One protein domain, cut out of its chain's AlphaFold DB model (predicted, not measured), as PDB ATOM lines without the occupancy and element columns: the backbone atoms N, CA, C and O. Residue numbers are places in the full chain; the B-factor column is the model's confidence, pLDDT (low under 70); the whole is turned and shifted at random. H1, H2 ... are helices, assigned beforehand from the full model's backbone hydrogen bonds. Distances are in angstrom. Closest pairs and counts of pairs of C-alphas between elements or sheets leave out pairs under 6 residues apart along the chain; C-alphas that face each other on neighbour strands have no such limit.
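What this domain is: This is residues 107 to 155 of the 184 residues of the protein "Putative aldouronate transport system permease protein" of Paenibacillus sp. yr247 (UniProt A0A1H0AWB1). Two helices, H1 and H2, follow one another in nearly one direction as a stepped line; the unnamed stretch 133 to 145 then folds back, and H3 lies separate from both helices. Residues 107 to 114 stick out at one end and 148 to 155 at the other. The 49 printed residues hold three named helices in the order H1, H2, H3 and no named strand: all helix. The whole is loose, with a radius of gyration of the C-alphas of 13.1 A, and flat, spanning 44 by 25 by 13 A.

How they stand to each other: Start with H1, residues 108 to 118, and H2, residues 125 to 132: they only just touch, with 3 pairs of C-alphas within 8 A, and only at the corner by their link. Their closest C-alphas, Val 118 and Leu 125, are 5.1 A apart. They run the same way at a shallow tilt of 20 degrees. H3, residues 146 to 152, is apart from both. In each helix every O i to N i+4 pair is within hydrogen-bond range.

Where its parts are: Find C-alpha 108 at (187.617, 221.440, 165.796); from there H1 runs 15.2 A. H2 covers 10.9 A, and H3 9.9 A, ending at C-alpha 152, (175.288, 237.352, 194.404).

The domain as a whole: The C-alphas of Ser 107 and Lys 155, the farthest apart, are 44.3 A apart. The printed part has no cut; the link from H2 to H3 is long. Look for pLDDT under 70 at residues 121, 136 to 139 and 141 to 155.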
ATOM      1  N   SER A 107     189.978 221.878 161.614       95.81
ATOM      2  CA  SER A 107     189.692 220.869 162.638       95.81
ATOM      3  C   SER A 107     189.208 221.529 163.927       95.81
ATOM      4  O   SER A 107     189.805 222.494 164.414       95.81
ATOM      5  N   TRP A 108     188.175 220.948 164.538       93.25
ATOM      6  CA  TRP A 108     187.617 221.440 165.796       93.25
ATOM      7  C   TRP A 108     188.658 221.505 166.924       93.25
ATOM      8  O   TRP A 108     188.610 222.402 167.763       93.25
ATOM      9  N   VAL A 109     189.653 220.614 166.906       92.06
ATOM     10  CA  VAL A 109     190.756 220.613 167.881       92.06
ATOM     11  C   VAL A 109     191.622 221.870 167.744       92.06
ATOM     12  O   VAL A 109     191.976 222.486 168.747       92.06
ATOM     13  N   ILE A 110     191.915 222.296 166.510       93.50
ATOM     14  CA  ILE A 110     192.688 223.520 166.239       93.50
ATOM     15  C   ILE A 110     191.893 224.745 166.691       93.50
ATOM     16  O   ILE A 110     192.449 225.630 167.338       93.50
ATOM     17  N   VAL A 111     190.589 224.778 166.399       92.12
ATOM     18  CA  VAL A 111     189.704 225.876 166.812       92.12
ATOM     19  C   VAL A 111     189.684 226.013 168.335       92.12
ATOM     20  O   VAL A 111     189.881 227.113 168.846       92.12
ATOM     21  N   ILE A 112     189.520 224.910 169.073       91.12
ATOM     22  CA  ILE A 112     189.562 224.929 170.543       91.12
ATOM     23  C   ILE A 112     190.933 225.404 171.043       91.12
ATOM     24  O   ILE A 112     190.986 226.243 171.941       91.12
ATOM     25  N   GLY A 113     192.031 224.923 170.454       89.81
ATOM     26  CA  GLY A 113     193.385 225.349 170.819       89.81
ATOM     27  C   GLY A 113     193.620 226.845 170.588       89.81
ATOM     28  O   GLY A 113     194.137 227.532 171.468       89.81
ATOM     29  N   LEU A 114     193.179 227.379 169.446       90.12
ATOM     30  CA  LEU A 114     193.258 228.808 169.145       90.12
ATOM     31  C   LEU A 114     192.416 229.626 170.127       90.12
ATOM     32  O   LEU A 114     192.898 230.622 170.660       90.12
ATOM     33  N   MET A 115     191.193 229.179 170.423       87.62
ATOM     34  CA  MET A 115     190.341 229.828 171.419       87.62
ATOM     35  C   MET A 115     191.028 229.839 172.789       87.62
ATOM     36  O   MET A 115     191.128 230.894 173.408       87.62
ATOM     37  N   GLN A 116     191.594 228.719 173.241       85.44
ATOM     38  CA  GLN A 116     192.336 228.664 174.506       85.44
ATOM     39  C   GLN A 116     193.495 229.666 174.561       85.44
ATOM     40  O   GLN A 116     193.702 230.293 175.598       85.44
ATOM     41  N   ARG A 117     194.213 229.869 173.450       85.62
ATOM     42  CA  ARG A 117     195.285 230.873 173.348       85.62
ATOM     43  C   ARG A 117     194.754 232.305 173.357       85.62
ATOM     44  O   ARG A 117     195.303 233.145 174.061       85.62
ATOM     45  N   VAL A 118     193.684 232.592 172.615       86.94
ATOM     46  CA  VAL A 118     193.082 233.937 172.532       86.94
ATOM     47  C   VAL A 118     192.533 234.394 173.886       86.94
ATOM     48  O   VAL A 118     192.688 235.555 174.263       86.94
ATOM     49  N   PHE A 119     191.927 233.471 174.627       81.31
ATOM     50  CA  PHE A 119     191.324 233.702 175.940       81.31
ATOM     51  C   PHE A 119     192.270 233.348 177.107       81.31
ATOM     52  O   PHE A 119     191.827 233.267 178.257       81.31
ATOM     53  N   ALA A 120     193.562 233.121 176.838       80.69
ATOM     54  CA  ALA A 120     194.542 232.825 177.876       80.69
ATOM     55  C   ALA A 120     194.643 233.993 178.883       80.69
ATOM     56  O   ALA A 120     194.658 235.159 178.482       80.69
ATOM     57  N   PRO A 121     194.724 233.708 180.195       69.56
ATOM     58  CA  PRO A 121     194.642 234.733 181.230       69.56
ATOM     59  C   PRO A 121     195.808 235.730 181.201       69.56
ATOM     60  O   PRO A 121     195.577 236.931 181.365       69.56
ATOM     61  N   ASP A 122     197.025 235.246 180.941       70.50
ATOM     62  CA  ASP A 122     198.256 236.031 181.086       70.50
ATOM     63  C   ASP A 122     198.744 236.666 179.779       70.50
ATOM     64  O   ASP A 122     199.259 237.784 179.794       70.50
ATOM     65  N   THR A 123     198.551 235.975 178.652       70.88
ATOM     66  CA  THR A 123     199.074 236.355 177.325       70.88
ATOM     67  C   THR A 123     198.010 236.363 176.226       70.88
ATOM     68  O   THR A 123     198.330 236.548 175.052       70.88
ATOM     69  N   GLY A 124     196.737 236.153 176.575       77.75
ATOM     70  CA  GLY A 124     195.659 236.106 175.598       77.75
ATOM     71  C   GLY A 124     195.409 237.465 174.957       77.75
ATOM     72  O   GLY A 124     195.288 238.478 175.650       77.75
ATOM     73  N   LEU A 125     195.268 237.466 173.628       79.62
ATOM     74  CA  LEU A 125     194.976 238.656 172.824       79.62
ATOM     75  C   LEU A 125     193.777 239.441 173.378       79.62
ATOM     76  O   LEU A 125     193.792 240.670 173.412       79.62
ATOM     77  N   LEU A 126     192.756 238.731 173.868       79.88
ATOM     78  CA  LEU A 126     191.566 239.365 174.421       79.88
ATOM     79  C   LEU A 126     191.835 240.051 175.769       79.88
ATOM     80  O   LEU A 126     191.349 241.153 176.003       79.88
ATOM     81  N   ASN A 127     192.620 239.433 176.654       77.56
ATOM     82  CA  ASN A 127     192.946 240.023 177.952       77.56
ATOM     83  C   ASN A 127     193.875 241.232 177.815       77.56
ATOM     84  O   ASN A 127     193.759 242.180 178.594       77.56
ATOM     85  N   GLU A 128     194.737 241.231 176.802       81.56
ATOM     86  CA  GLU A 128     195.558 242.387 176.465       81.56
ATOM     87  C   GLU A 128     194.705 243.539 175.916       81.56
ATOM     88  O   GLU A 128     194.829 244.670 176.388       81.56
ATOM     89  N   ALA A 129     193.751 243.253 175.021       82.25
ATOM     90  CA  ALA A 129     192.771 244.239 174.561       82.25
ATOM     91  C   ALA A 129     191.961 244.831 175.731       82.25
ATOM     92  O   ALA A 129     191.802 246.045 175.835       82.25
ATOM     93  N   ILE A 130     191.505 244.000 176.673       79.81
ATOM     94  CA  ILE A 130     190.779 244.438 177.879       79.81
ATOM     95  C   ILE A 130     191.655 245.330 178.781       79.81
ATOM     96  O   ILE A 130     191.135 246.269 179.393       79.81
ATOM     97  N   ARG A 131     192.972 245.079 178.837       79.00
ATOM     98  CA  ARG A 131     193.936 245.918 179.566       79.00
ATOM     99  C   ARG A 131     194.058 247.307 178.941       79.00
ATOM    100  O   ARG A 131     194.100 248.280 179.689       79.00
ATOM    101  N   TYR A 132     194.046 247.415 177.609       79.62
ATOM    102  CA  TYR A 132     194.023 248.714 176.918       79.62
ATOM    103  C   TYR A 132     192.776 249.540 177.266       79.62
ATOM    104  O   TYR A 132     192.866 250.754 177.404       79.62
ATOM    105  N   PHE A 133     191.634 248.888 177.511       79.81
ATOM    106  CA  PHE A 133     190.408 249.537 177.998       79.81
ATOM    107  C   PHE A 133     190.350 249.706 179.535       79.81
ATOM    108  O   PHE A 133     189.281 249.969 180.088       79.81
ATOM    109  N   GLY A 134     191.471 249.536 180.249       72.94
ATOM    110  CA  GLY A 134     191.587 249.810 181.689       72.94
ATOM    111  C   GLY A 134     190.890 248.806 182.617       72.94
ATOM    112  O   GLY A 134     190.689 249.086 183.799       72.94
ATOM    113  N   ARG A 135     190.491 247.627 182.121       73.44
ATOM    114  CA  ARG A 135     189.813 246.593 182.925       73.44
ATOM    115  C   ARG A 135     190.799 245.530 183.426       73.44
ATOM    116  O   ARG A 135     191.764 245.180 182.755       73.44
ATOM    117  N   ARG A 136     190.533 244.972 184.619       68.81
ATOM    118  CA  ARG A 136     191.336 243.873 185.194       68.81
ATOM    119  C   ARG A 136     191.179 242.584 184.381       68.81
ATOM    120  O   ARG A 136     190.068 242.258 183.962       68.81
ATOM    121  N   ARG A 137     192.287 241.848 184.219       64.25
ATOM    122  CA  ARG A 137     192.331 240.519 183.584       64.25
ATOM    123  C   ARG A 137     191.354 239.571 184.283       64.25
ATOM    124  O   ARG A 137     191.258 239.578 185.510       64.25
ATOM    125  N   LYS A 138     190.614 238.779 183.505       68.25
ATOM    126  CA  LYS A 138     189.655 237.786 184.010       68.25
ATOM    127  C   LYS A 138     190.002 236.405 183.462       68.25
ATOM    128  O   LYS A 138     190.398 236.287 182.302       68.25
ATOM    129  N   HIS A 139     189.818 235.371 184.281       69.75
ATOM    130  CA  HIS A 139     189.989 233.971 183.885       69.75
ATOM    131  C   HIS A 139     188.698 233.438 183.252       69.75
ATOM    132  O   HIS A 139     187.945 232.676 183.854       69.75
ATOM    133  N   LEU A 140     188.432 233.843 182.010       70.19
ATOM    134  CA  LEU A 140     187.116 233.678 181.385       70.19
ATOM    135  C   LEU A 140     186.655 232.212 181.219       70.19
ATOM    136  O   LEU A 140     185.457 231.951 181.284       70.19
ATOM    137  N   PHE A 141     187.574 231.253 181.056       65.44
ATOM    138  CA  PHE A 141     187.221 229.833 180.896       65.44
ATOM    139  C   PHE A 141     186.791 229.135 182.188       65.44
ATOM    140  O   PHE A 141     185.857 228.336 182.171       65.44
ATOM    141  N   HIS A 142     187.467 229.411 183.304       65.31
ATOM    142  CA  HIS A 142     187.205 228.732 184.578       65.31
ATOM    143  C   HIS A 142     186.070 229.395 185.368       65.31
ATOM    144  O   HIS A 142     185.410 228.750 186.181       65.31
ATOM    145  N   ASP A 143     185.775 230.656 185.063       63.19
ATOM    146  CA  ASP A 143     184.808 231.472 185.791       63.19
ATOM    147  C   ASP A 143     183.344 231.339 185.314       63.19
ATOM    148  O   ASP A 143     182.465 232.042 185.824       63.19
ATOM    149  N   GLY A 144     183.034 230.436 184.372       57.12
ATOM    150  CA  GLY A 144     181.718 230.332 183.708       57.12
ATOM    151  C   GLY A 144     180.493 230.161 184.632       57.12
ATOM    152  O   GLY A 144     179.363 230.379 184.204       57.12
ATOM    153  N   LYS A 145     180.692 229.822 185.914       48.91
ATOM    154  CA  LYS A 145     179.668 229.897 186.980       48.91
ATOM    155  C   LYS A 145     180.055 230.799 188.158       48.91
ATOM    156  O   LYS A 145     179.174 231.248 188.889       48.91
ATOM    157  N   GLN A 146     181.344 231.074 188.356       50.91
ATOM    158  CA  GLN A 146     181.838 231.833 189.505       50.91
ATOM    159  C   GLN A 146     181.577 233.337 189.385       50.91
ATOM    160  O   GLN A 146     181.407 233.980 190.417       50.91
ATOM    161  N   ILE A 147     181.436 233.910 188.184       51.75
ATOM    162  CA  ILE A 147     181.124 235.349 188.031       51.75
ATOM    163  C   ILE A 147     179.702 235.692 188.513       51.75
ATOM    164  O   ILE A 147     179.507 236.729 189.142       51.75
ATOM    165  N   LEU A 148     178.715 234.815 188.296       46.00
ATOM    166  CA  LEU A 148     177.346 235.037 188.788       46.00
ATOM    167  C   LEU A 148     177.221 234.760 190.296       46.00
ATOM    168  O   LEU A 148     176.532 235.493 191.005       46.00
ATOM    169  N   LEU A 149     177.957 233.773 190.821       50.53
ATOM    170  CA  LEU A 149     178.028 233.498 192.264       50.53
ATOM    171  C   LEU A 149     178.815 234.568 193.037       50.53
ATOM    172  O   LEU A 149     178.438 234.922 194.149       50.53
ATOM    173  N   SER A 150     179.859 235.151 192.450       46.50
ATOM    174  CA  SER A 150     180.631 236.235 193.074       46.50
ATOM    175  C   SER A 150     179.990 237.622 192.927       46.50
ATOM    176  O   SER A 150     180.467 238.559 193.568       46.50
ATOM    177  N   ALA A 151     178.904 237.753 192.155       53.78
ATOM    178  CA  ALA A 151     178.023 238.925 192.160       53.78
ATOM    179  C   ALA A 151     176.885 238.796 193.192       53.78
ATOM    180  O   ALA A 151     176.529 239.789 193.823       53.78
ATOM    181  N   HIS A 152     176.362 237.583 193.427       51.69
ATOM    182  CA  HIS A 152     175.288 237.352 194.404       51.69
ATOM    183  C   HIS A 152     175.802 237.140 195.848       51.69
ATOM    184  O   HIS A 152     175.152 237.562 196.797       51.69
ATOM    185  N   VAL A 153     177.012 236.590 196.039       52.19
ATOM    186  CA  VAL A 153     177.617 236.313 197.368       52.19
ATOM    187  C   VAL A 153     178.591 237.422 197.830       52.19
ATOM    188  O   VAL A 153     179.279 237.292 198.835       52.19
ATOM    189  N   ARG A 154     178.667 238.572 197.142       53.88
ATOM    190  CA  ARG A 154     179.575 239.691 197.512       53.88
ATOM    191  C   ARG A 154     178.895 240.819 198.305       53.88
ATOM    192  O   ARG A 154     179.373 241.949 198.304       53.88
ATOM    193  N   LYS A 155     177.784 240.553 198.997       50.19
ATOM    194  CA  LYS A 155     177.025 241.588 199.734       50.19
ATOM    195  C   LYS A 155     176.766 241.352 201.239       50.19
ATOM    196  O   LYS A 155     175.922 242.062 201.769       50.19
TER     197      LYS A 155